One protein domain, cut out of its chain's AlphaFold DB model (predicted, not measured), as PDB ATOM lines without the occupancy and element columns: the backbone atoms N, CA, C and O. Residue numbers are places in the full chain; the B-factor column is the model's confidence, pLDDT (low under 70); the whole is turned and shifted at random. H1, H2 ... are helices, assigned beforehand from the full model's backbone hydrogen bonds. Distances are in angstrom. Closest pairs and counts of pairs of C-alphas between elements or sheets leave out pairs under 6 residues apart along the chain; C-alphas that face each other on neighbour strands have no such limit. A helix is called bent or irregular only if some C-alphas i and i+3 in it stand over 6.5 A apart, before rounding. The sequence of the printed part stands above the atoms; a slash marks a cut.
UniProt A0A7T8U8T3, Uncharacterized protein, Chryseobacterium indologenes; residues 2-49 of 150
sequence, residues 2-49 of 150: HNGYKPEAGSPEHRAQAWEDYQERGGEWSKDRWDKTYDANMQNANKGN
ATOM      1  N   HIS A   2     224.999 210.556 301.726       44.97
ATOM      2  CA  HIS A   2     226.159 209.789 302.188       44.97
ATOM      3  C   HIS A   2     226.378 208.606 301.241       44.97
ATOM      4  O   HIS A   2     225.431 207.932 300.838       44.97
ATOM      5  N   ASN A   3     227.627 208.424 300.823       48.91
ATOM      6  CA  ASN A   3     228.068 207.683 299.639       48.91
ATOM      7  C   ASN A   3     227.977 206.145 299.776       48.91
ATOM      8  O   ASN A   3     228.898 205.432 299.391       48.91
ATOM      9  N   GLY A   4     226.929 205.616 300.418       57.84
ATOM     10  CA  GLY A   4     226.754 204.184 300.698       57.84
ATOM     11  C   GLY A   4     227.780 203.575 301.669       57.84
ATOM     12  O   GLY A   4     227.606 202.440 302.106       57.84
ATOM     13  N   TYR A   5     228.829 204.314 302.035       66.38
ATOM     14  CA  TYR A   5     229.818 203.912 303.026       66.38
ATOM     15  C   TYR A   5     229.207 203.981 304.427       66.38
ATOM     16  O   TYR A   5     228.796 205.050 304.877       66.38
ATOM     17  N   LYS A   6     229.157 202.835 305.111       76.00
ATOM     18  CA  LYS A   6     228.756 202.732 306.514       76.00
ATOM     19  C   LYS A   6     230.024 202.557 307.359       76.00
ATOM     20  O   LYS A   6     230.636 201.493 307.266       76.00
ATOM     21  N   PRO A   7     230.436 203.571 308.141       82.81
ATOM     22  CA  PRO A   7     231.605 203.460 309.004       82.81
ATOM     23  C   PRO A   7     231.456 202.322 310.020       82.81
ATOM     24  O   PRO A   7     230.344 201.998 310.446       82.81
ATOM     25  N   GLU A   8     232.580 201.738 310.433       86.19
ATOM     26  CA  GLU A   8     232.602 200.689 311.454       86.19
ATOM     27  C   GLU A   8     232.050 201.215 312.785       86.19
ATOM     28  O   GLU A   8     232.426 202.298 313.240       86.19
ATOM     29  N   ALA A   9     231.156 200.460 313.423       86.31
ATOM     30  CA  ALA A   9     230.500 200.895 314.648       86.31
ATOM     31  C   ALA A   9     231.528 201.164 315.766       86.31
ATOM     32  O   ALA A   9     232.297 200.291 316.151       86.31
ATOM     33  N   GLY A  10     231.533 202.389 316.294       85.94
ATOM     34  CA  GLY A  10     232.461 202.834 317.342       85.94
ATOM     35  C   GLY A  10     233.767 203.455 316.834       85.94
ATOM     36  O   GLY A  10     234.526 203.988 317.641       85.94
ATOM     37  N   SER A  11     234.010 203.453 315.520       89.75
ATOM     38  CA  SER A  11     235.129 204.186 314.909       89.75
ATOM     39  C   SER A  11     234.984 205.712 315.064       89.75
ATOM     40  O   SER A  11     233.861 206.218 315.223       89.75
ATOM     41  N   PRO A  12     236.091 206.481 314.981       92.62
ATOM     42  CA  PRO A  12     236.036 207.942 314.919       92.62
ATOM     43  C   PRO A  12     235.112 208.459 313.808       92.62
ATOM     44  O   PRO A  12     234.350 209.399 314.033       92.62
ATOM     45  N   GLU A  13     235.121 207.812 312.642       91.31
ATOM     46  CA  GLU A  13     234.287 208.150 311.487       91.31
ATOM     47  C   GLU A  13     232.804 207.887 311.774       91.31
ATOM     48  O   GLU A  13     231.959 208.728 311.467       91.31
ATOM     49  N   HIS A  14     232.473 206.766 312.428       92.81
ATOM     50  CA  HIS A  14     231.102 206.487 312.867       92.81
ATOM     51  C   HIS A  14     230.612 207.525 313.870       92.81
ATOM     52  O   HIS A  14     229.470 207.971 313.796       92.81
ATOM     53  N   ARG A  15     231.466 207.924 314.820       93.56
ATOM     54  CA  ARG A  15     231.118 208.953 315.804       93.56
ATOM     55  C   ARG A  15     230.888 210.307 315.140       93.56
ATOM     56  O   ARG A  15     229.920 210.979 315.485       93.56
ATOM     57  N   ALA A  16     231.753 210.701 314.208       93.06
ATOM     58  CA  ALA A  16     231.612 211.954 313.474       93.06
ATOM     59  C   ALA A  16     230.304 211.983 312.669       93.06
ATOM     60  O   ALA A  16     229.529 212.925 312.818       93.06
ATOM     61  N   GLN A  17     230.018 210.913 311.920       92.75
ATOM     62  CA  GLN A  17     228.780 210.780 311.152       92.75
ATOM     63  C   GLN A  17     227.539 210.821 312.054       92.75
ATOM     64  O   GLN A  17     226.598 211.558 311.793       92.75
ATOM     65  N   ALA A  18     227.542 210.076 313.164       93.00
ATOM     66  CA  ALA A  18     226.406 210.052 314.081       93.00
ATOM     67  C   ALA A  18     226.144 211.421 314.741       93.00
ATOM     68  O   ALA A  18     224.993 211.743 315.053       93.00
ATOM     69  N   TRP A  19     227.195 212.216 314.972       95.12
ATOM     70  CA  TRP A  19     227.059 213.588 315.463       95.12
ATOM     71  C   TRP A  19     226.457 214.504 314.396       95.12
ATOM     72  O   TRP A  19     225.529 215.249 314.706       95.12
ATOM     73  N   GLU A  20     226.926 214.414 313.150       94.44
ATOM     74  CA  GLU A  20     226.365 215.149 312.009       94.44
ATOM     75  C   GLU A  20     224.868 214.843 311.844       94.44
ATOM     76  O   GLU A  20     224.044 215.753 311.937       94.44
ATOM     77  N   ASP A  21     224.494 213.561 311.786       92.69
ATOM     78  CA  ASP A  21     223.097 213.114 311.689       92.69
ATOM     79  C   ASP A  21     222.235 213.605 312.868       92.69
ATOM     80  O   ASP A  21     221.022 213.802 312.754       92.69
ATOM     81  N   TYR A  22     222.819 213.730 314.064       94.38
ATOM     82  CA  TYR A  22     222.121 214.275 315.229       94.38
ATOM     83  C   TYR A  22     221.839 215.772 315.065       94.38
ATOM     84  O   TYR A  22     220.721 216.210 315.344       94.38
ATOM     85  N   GLN A  23     222.816 216.543 314.584       95.50
ATOM     86  CA  GLN A  23     222.636 217.971 314.334       95.50
ATOM     87  C   GLN A  23     221.654 218.230 313.184       95.50
ATOM     88  O   GLN A  23     220.785 219.088 313.323       95.50
ATOM     89  N   GLU A  24     221.716 217.453 312.100       94.44
ATOM     90  CA  GLU A  24     220.786 217.567 310.965       94.44
ATOM     91  C   GLU A  24     219.323 217.333 311.367       94.44
ATOM     92  O   GLU A  24     218.412 217.960 310.827       94.44
ATOM     93  N   ARG A  25     219.085 216.478 312.369       94.38
ATOM     94  CA  ARG A  25     217.751 216.233 312.942       94.38
ATOM     95  C   ARG A  25     217.299 217.304 313.944       94.38
ATOM     96  O   ARG A  25     216.263 217.127 314.581       94.38
ATOM     97  N   GLY A  26     218.047 218.400 314.095       95.06
ATOM     98  CA  GLY A  26     217.727 219.491 315.021       95.06
ATOM     99  C   GLY A  26     218.155 219.221 316.463       95.06
ATOM    100  O   GLY A  26     217.522 219.703 317.396       95.06
ATOM    101  N   GLY A  27     219.200 218.418 316.669       94.06
ATOM    102  CA  GLY A  27     219.715 218.101 317.995       94.06
ATOM    103  C   GLY A  27     220.214 219.328 318.773       94.06
ATOM    104  O   GLY A  27     221.049 220.086 318.291       94.06
ATOM    105  N   GLU A  28     219.740 219.492 320.009       96.56
ATOM    106  CA  GLU A  28     220.023 220.664 320.858       96.56
ATOM    107  C   GLU A  28     221.093 220.418 321.939       96.56
ATOM    108  O   GLU A  28     221.447 221.319 322.701       96.56
ATOM    109  N   TRP A  29     221.589 219.186 322.087       96.62
ATOM    110  CA  TRP A  29     222.557 218.865 323.136       96.62
ATOM    111  C   TRP A  29     223.944 219.424 322.829       96.62
ATOM    112  O   TRP A  29     224.378 219.477 321.680       96.62
ATOM    113  N   SER A  30     224.686 219.764 323.886       96.69
ATOM    114  CA  SER A  30     226.117 220.026 323.757       96.69
ATOM    115  C   SER A  30     226.862 218.761 323.327       96.69
ATOM    116  O   SER A  30     226.465 217.642 323.675       96.69
ATOM    117  N   LYS A  31     227.985 218.952 322.629       94.44
ATOM    118  CA  LYS A  31     228.842 217.854 322.174       94.44
ATOM    119  C   LYS A  31     229.248 216.928 323.323       94.44
ATOM    120  O   LYS A  31     229.082 215.722 323.206       94.44
ATOM    121  N   ASP A  32     229.656 217.488 324.463       96.44
ATOM    122  CA  ASP A  32     230.058 216.718 325.650       96.44
ATOM    123  C   ASP A  32     228.942 215.829 326.207       96.44
ATOM    124  O   ASP A  32     229.189 214.707 326.652       96.44
ATOM    125  N   ARG A  33     227.699 216.332 326.230       96.19
ATOM    126  CA  ARG A  33     226.549 215.538 326.678       96.19
ATOM    127  C   ARG A  33     226.278 214.414 325.688       96.19
ATOM    128  O   ARG A  33     226.075 213.278 326.108       96.19
ATOM    129  N   TRP A  34     226.278 214.740 324.400       96.94
ATOM    130  CA  TRP A  34     226.024 213.777 323.340       96.94
ATOM    131  C   TRP A  34     227.090 212.676 323.296       96.94
ATOM    132  O   TRP A  34     226.728 211.508 323.217       96.94
ATOM    133  N   ASP A  35     228.372 213.014 323.454       95.06
ATOM    134  CA  ASP A  35     229.478 212.047 323.452       95.06
ATOM    135  C   ASP A  35     229.338 211.017 324.572       95.06
ATOM    136  O   ASP A  35     229.478 209.818 324.337       95.06
ATOM    137  N   LYS A  36     228.966 211.455 325.779       94.81
ATOM    138  CA  LYS A  36     228.700 210.535 326.895       94.81
ATOM    139  C   LYS A  36     227.561 209.568 326.576       94.81
ATOM    140  O   LYS A  36     227.631 208.394 326.934       94.81
ATOM    141  N   THR A  37     226.511 210.051 325.913       93.25
ATOM    142  CA  THR A  37     225.396 209.201 325.479       93.25
ATOM    143  C   THR A  37     225.812 208.255 324.357       93.25
ATOM    144  O   THR A  37     225.447 207.084 324.400       93.25
ATOM    145  N   TYR A  38     226.603 208.719 323.390       93.50
ATOM    146  CA  TYR A  38     227.147 207.886 322.323       93.50
ATOM    147  C   TYR A  38     227.974 206.728 322.893       93.50
ATOM    148  O   TYR A  38     227.728 205.573 322.553       93.50
ATOM    149  N   ASP A  39     228.890 207.016 323.818       92.69
ATOM    150  CA  ASP A  39     229.752 206.000 324.429       92.69
ATOM    151  C   ASP A  39     228.944 204.967 325.217       92.69
ATOM    152  O   ASP A  39     229.165 203.762 325.076       92.69
ATOM    153  N   ALA A  40     227.957 205.419 325.996       90.12
ATOM    154  CA  ALA A  40     227.049 204.524 326.706       90.12
ATOM    155  C   ALA A  40     226.245 203.640 325.737       90.12
ATOM    156  O   ALA A  40     226.114 202.437 325.963       90.12
ATOM    157  N   ASN A  41     225.750 204.205 324.635       89.88
ATOM    158  CA  ASN A  41     225.000 203.460 323.625       89.88
ATOM    159  C   ASN A  41     225.870 202.408 322.928       89.88
ATOM    160  O   ASN A  41     225.422 201.276 322.758       89.88
ATOM    161  N   MET A  42     227.122 202.738 322.597       91.88
ATOM    162  CA  MET A  42     228.070 201.780 322.022       91.88
ATOM    163  C   MET A  42     228.368 200.626 322.985       91.88
ATOM    164  O   MET A  42     228.347 199.461 322.590       91.88
ATOM    165  N   GLN A  43     228.588 200.926 324.268       89.88
ATOM    166  CA  GLN A  43     228.794 199.894 325.285       89.88
ATOM    167  C   GLN A  43     227.562 199.002 325.466       89.88
ATOM    168  O   GLN A  43     227.698 197.786 325.590       89.88
ATOM    169  N   ASN A  44     226.366 199.589 325.478       87.88
ATOM    170  CA  ASN A  44     225.120 198.843 325.631       87.88
ATOM    171  C   ASN A  44     224.842 197.946 324.419       87.88
ATOM    172  O   ASN A  44     224.440 196.803 324.608       87.88
ATOM    173  N   ALA A  45     225.121 198.419 323.200       87.38
ATOM    174  CA  ALA A  45     225.003 197.608 321.990       87.38
ATOM    175  C   ALA A  45     225.927 196.379 322.040       87.38
ATOM    176  O   ALA A  45     225.487 195.263 321.777       87.38
ATOM    177  N   ASN A  46     227.181 196.560 322.467       89.75
ATOM    178  CA  ASN A  46     228.120 195.447 322.625       89.75
ATOM    179  C   ASN A  46     227.640 194.426 323.665       89.75
ATOM    180  O   ASN A  46     227.761 193.225 323.440       89.75
ATOM    181  N   LYS A  47     227.074 194.888 324.788       90.75
ATOM    182  CA  LYS A  47     226.495 194.001 325.811       90.75
ATOM    183  C   LYS A  47     225.296 193.217 325.280       90.75
ATOM    184  O   LYS A  47     225.242 192.015 325.500       90.75
ATOM    185  N   GLY A  48     224.393 193.877 324.552       91.00
ATOM    186  CA  GLY A  48     223.246 193.228 323.913       91.00
ATOM    187  C   GLY A  48     223.660 192.146 322.931       91.00
ATOM    188  O   GLY A  48     223.189 191.016 323.028       91.00
ATOM    189  N   ASN A  49     224.616 192.457 322.056       93.31
ATOM    190  CA  ASN A  49     225.144 191.478 321.111       93.31
ATOM    191  C   ASN A  49     225.804 190.301 321.834       93.31
ATOM    192  O   ASN A  49     225.489 189.160 321.525       93.31
TER     193      ASN A  49
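Overview. This is residues 2 to 49 of the 150 residues of an uncharacterized protein of Chryseobacterium indologenes (UniProt A0A7T8U8T3). Two helices are stacked crosswise and loosely: the longer, H2, forms one layer, and H1 crosses over it at a steep angle, with the chain folding back between them through the short link of residues 25 to 30. An unnamed tail leads into H1, and its residues 2 to 6 lie on the side of H1 away from H2. The printed part has 48 residues with two named helices, H1 then H2, and no named strand; its class is all helix. It is only just compact, close to loose, with a radius of gyration of the C-alphas of 11.3 A, and the C-alphas span 29 by 28 by 16 A.

Arrangement. Start from H2, residues 31 to 49, the longest helix by residues. Then look to H1, residues 12 to 24: the two are close but not clearly touching, with 2 pairs of C-alphas within 8 A. Their closest C-alphas are those of Arg 15 and Tyr 38, 7.7 A apart. Their lines stand at a steep tilt of 62 degrees, and they run opposite ways. Their centres are 13.1 A apart. In both H1 and H2, every O i to N i+4 pair is within hydrogen-bond range.

Along the chain. Find C-alpha 31 at (228.842, 217.854, 322.174); from there H2 runs 26.7 A to C-alpha 49 at (225.144, 191.478, 321.111). Go back to C-alpha 12 at (236.036, 207.942, 314.919), where H1 begins; it runs 18.5 A to C-alpha 24. Neither helix is bent.

Size, cuts and confidence. The two C-alphas farthest apart are those of Glu 28 and Asn 49, at 29.6 A. The printed part has no cut, and the link from H1 to H2 is short. Look at the B-factor column for the mean pLDDT of the printed part, 88.9; residues 2 to 5 are under 70.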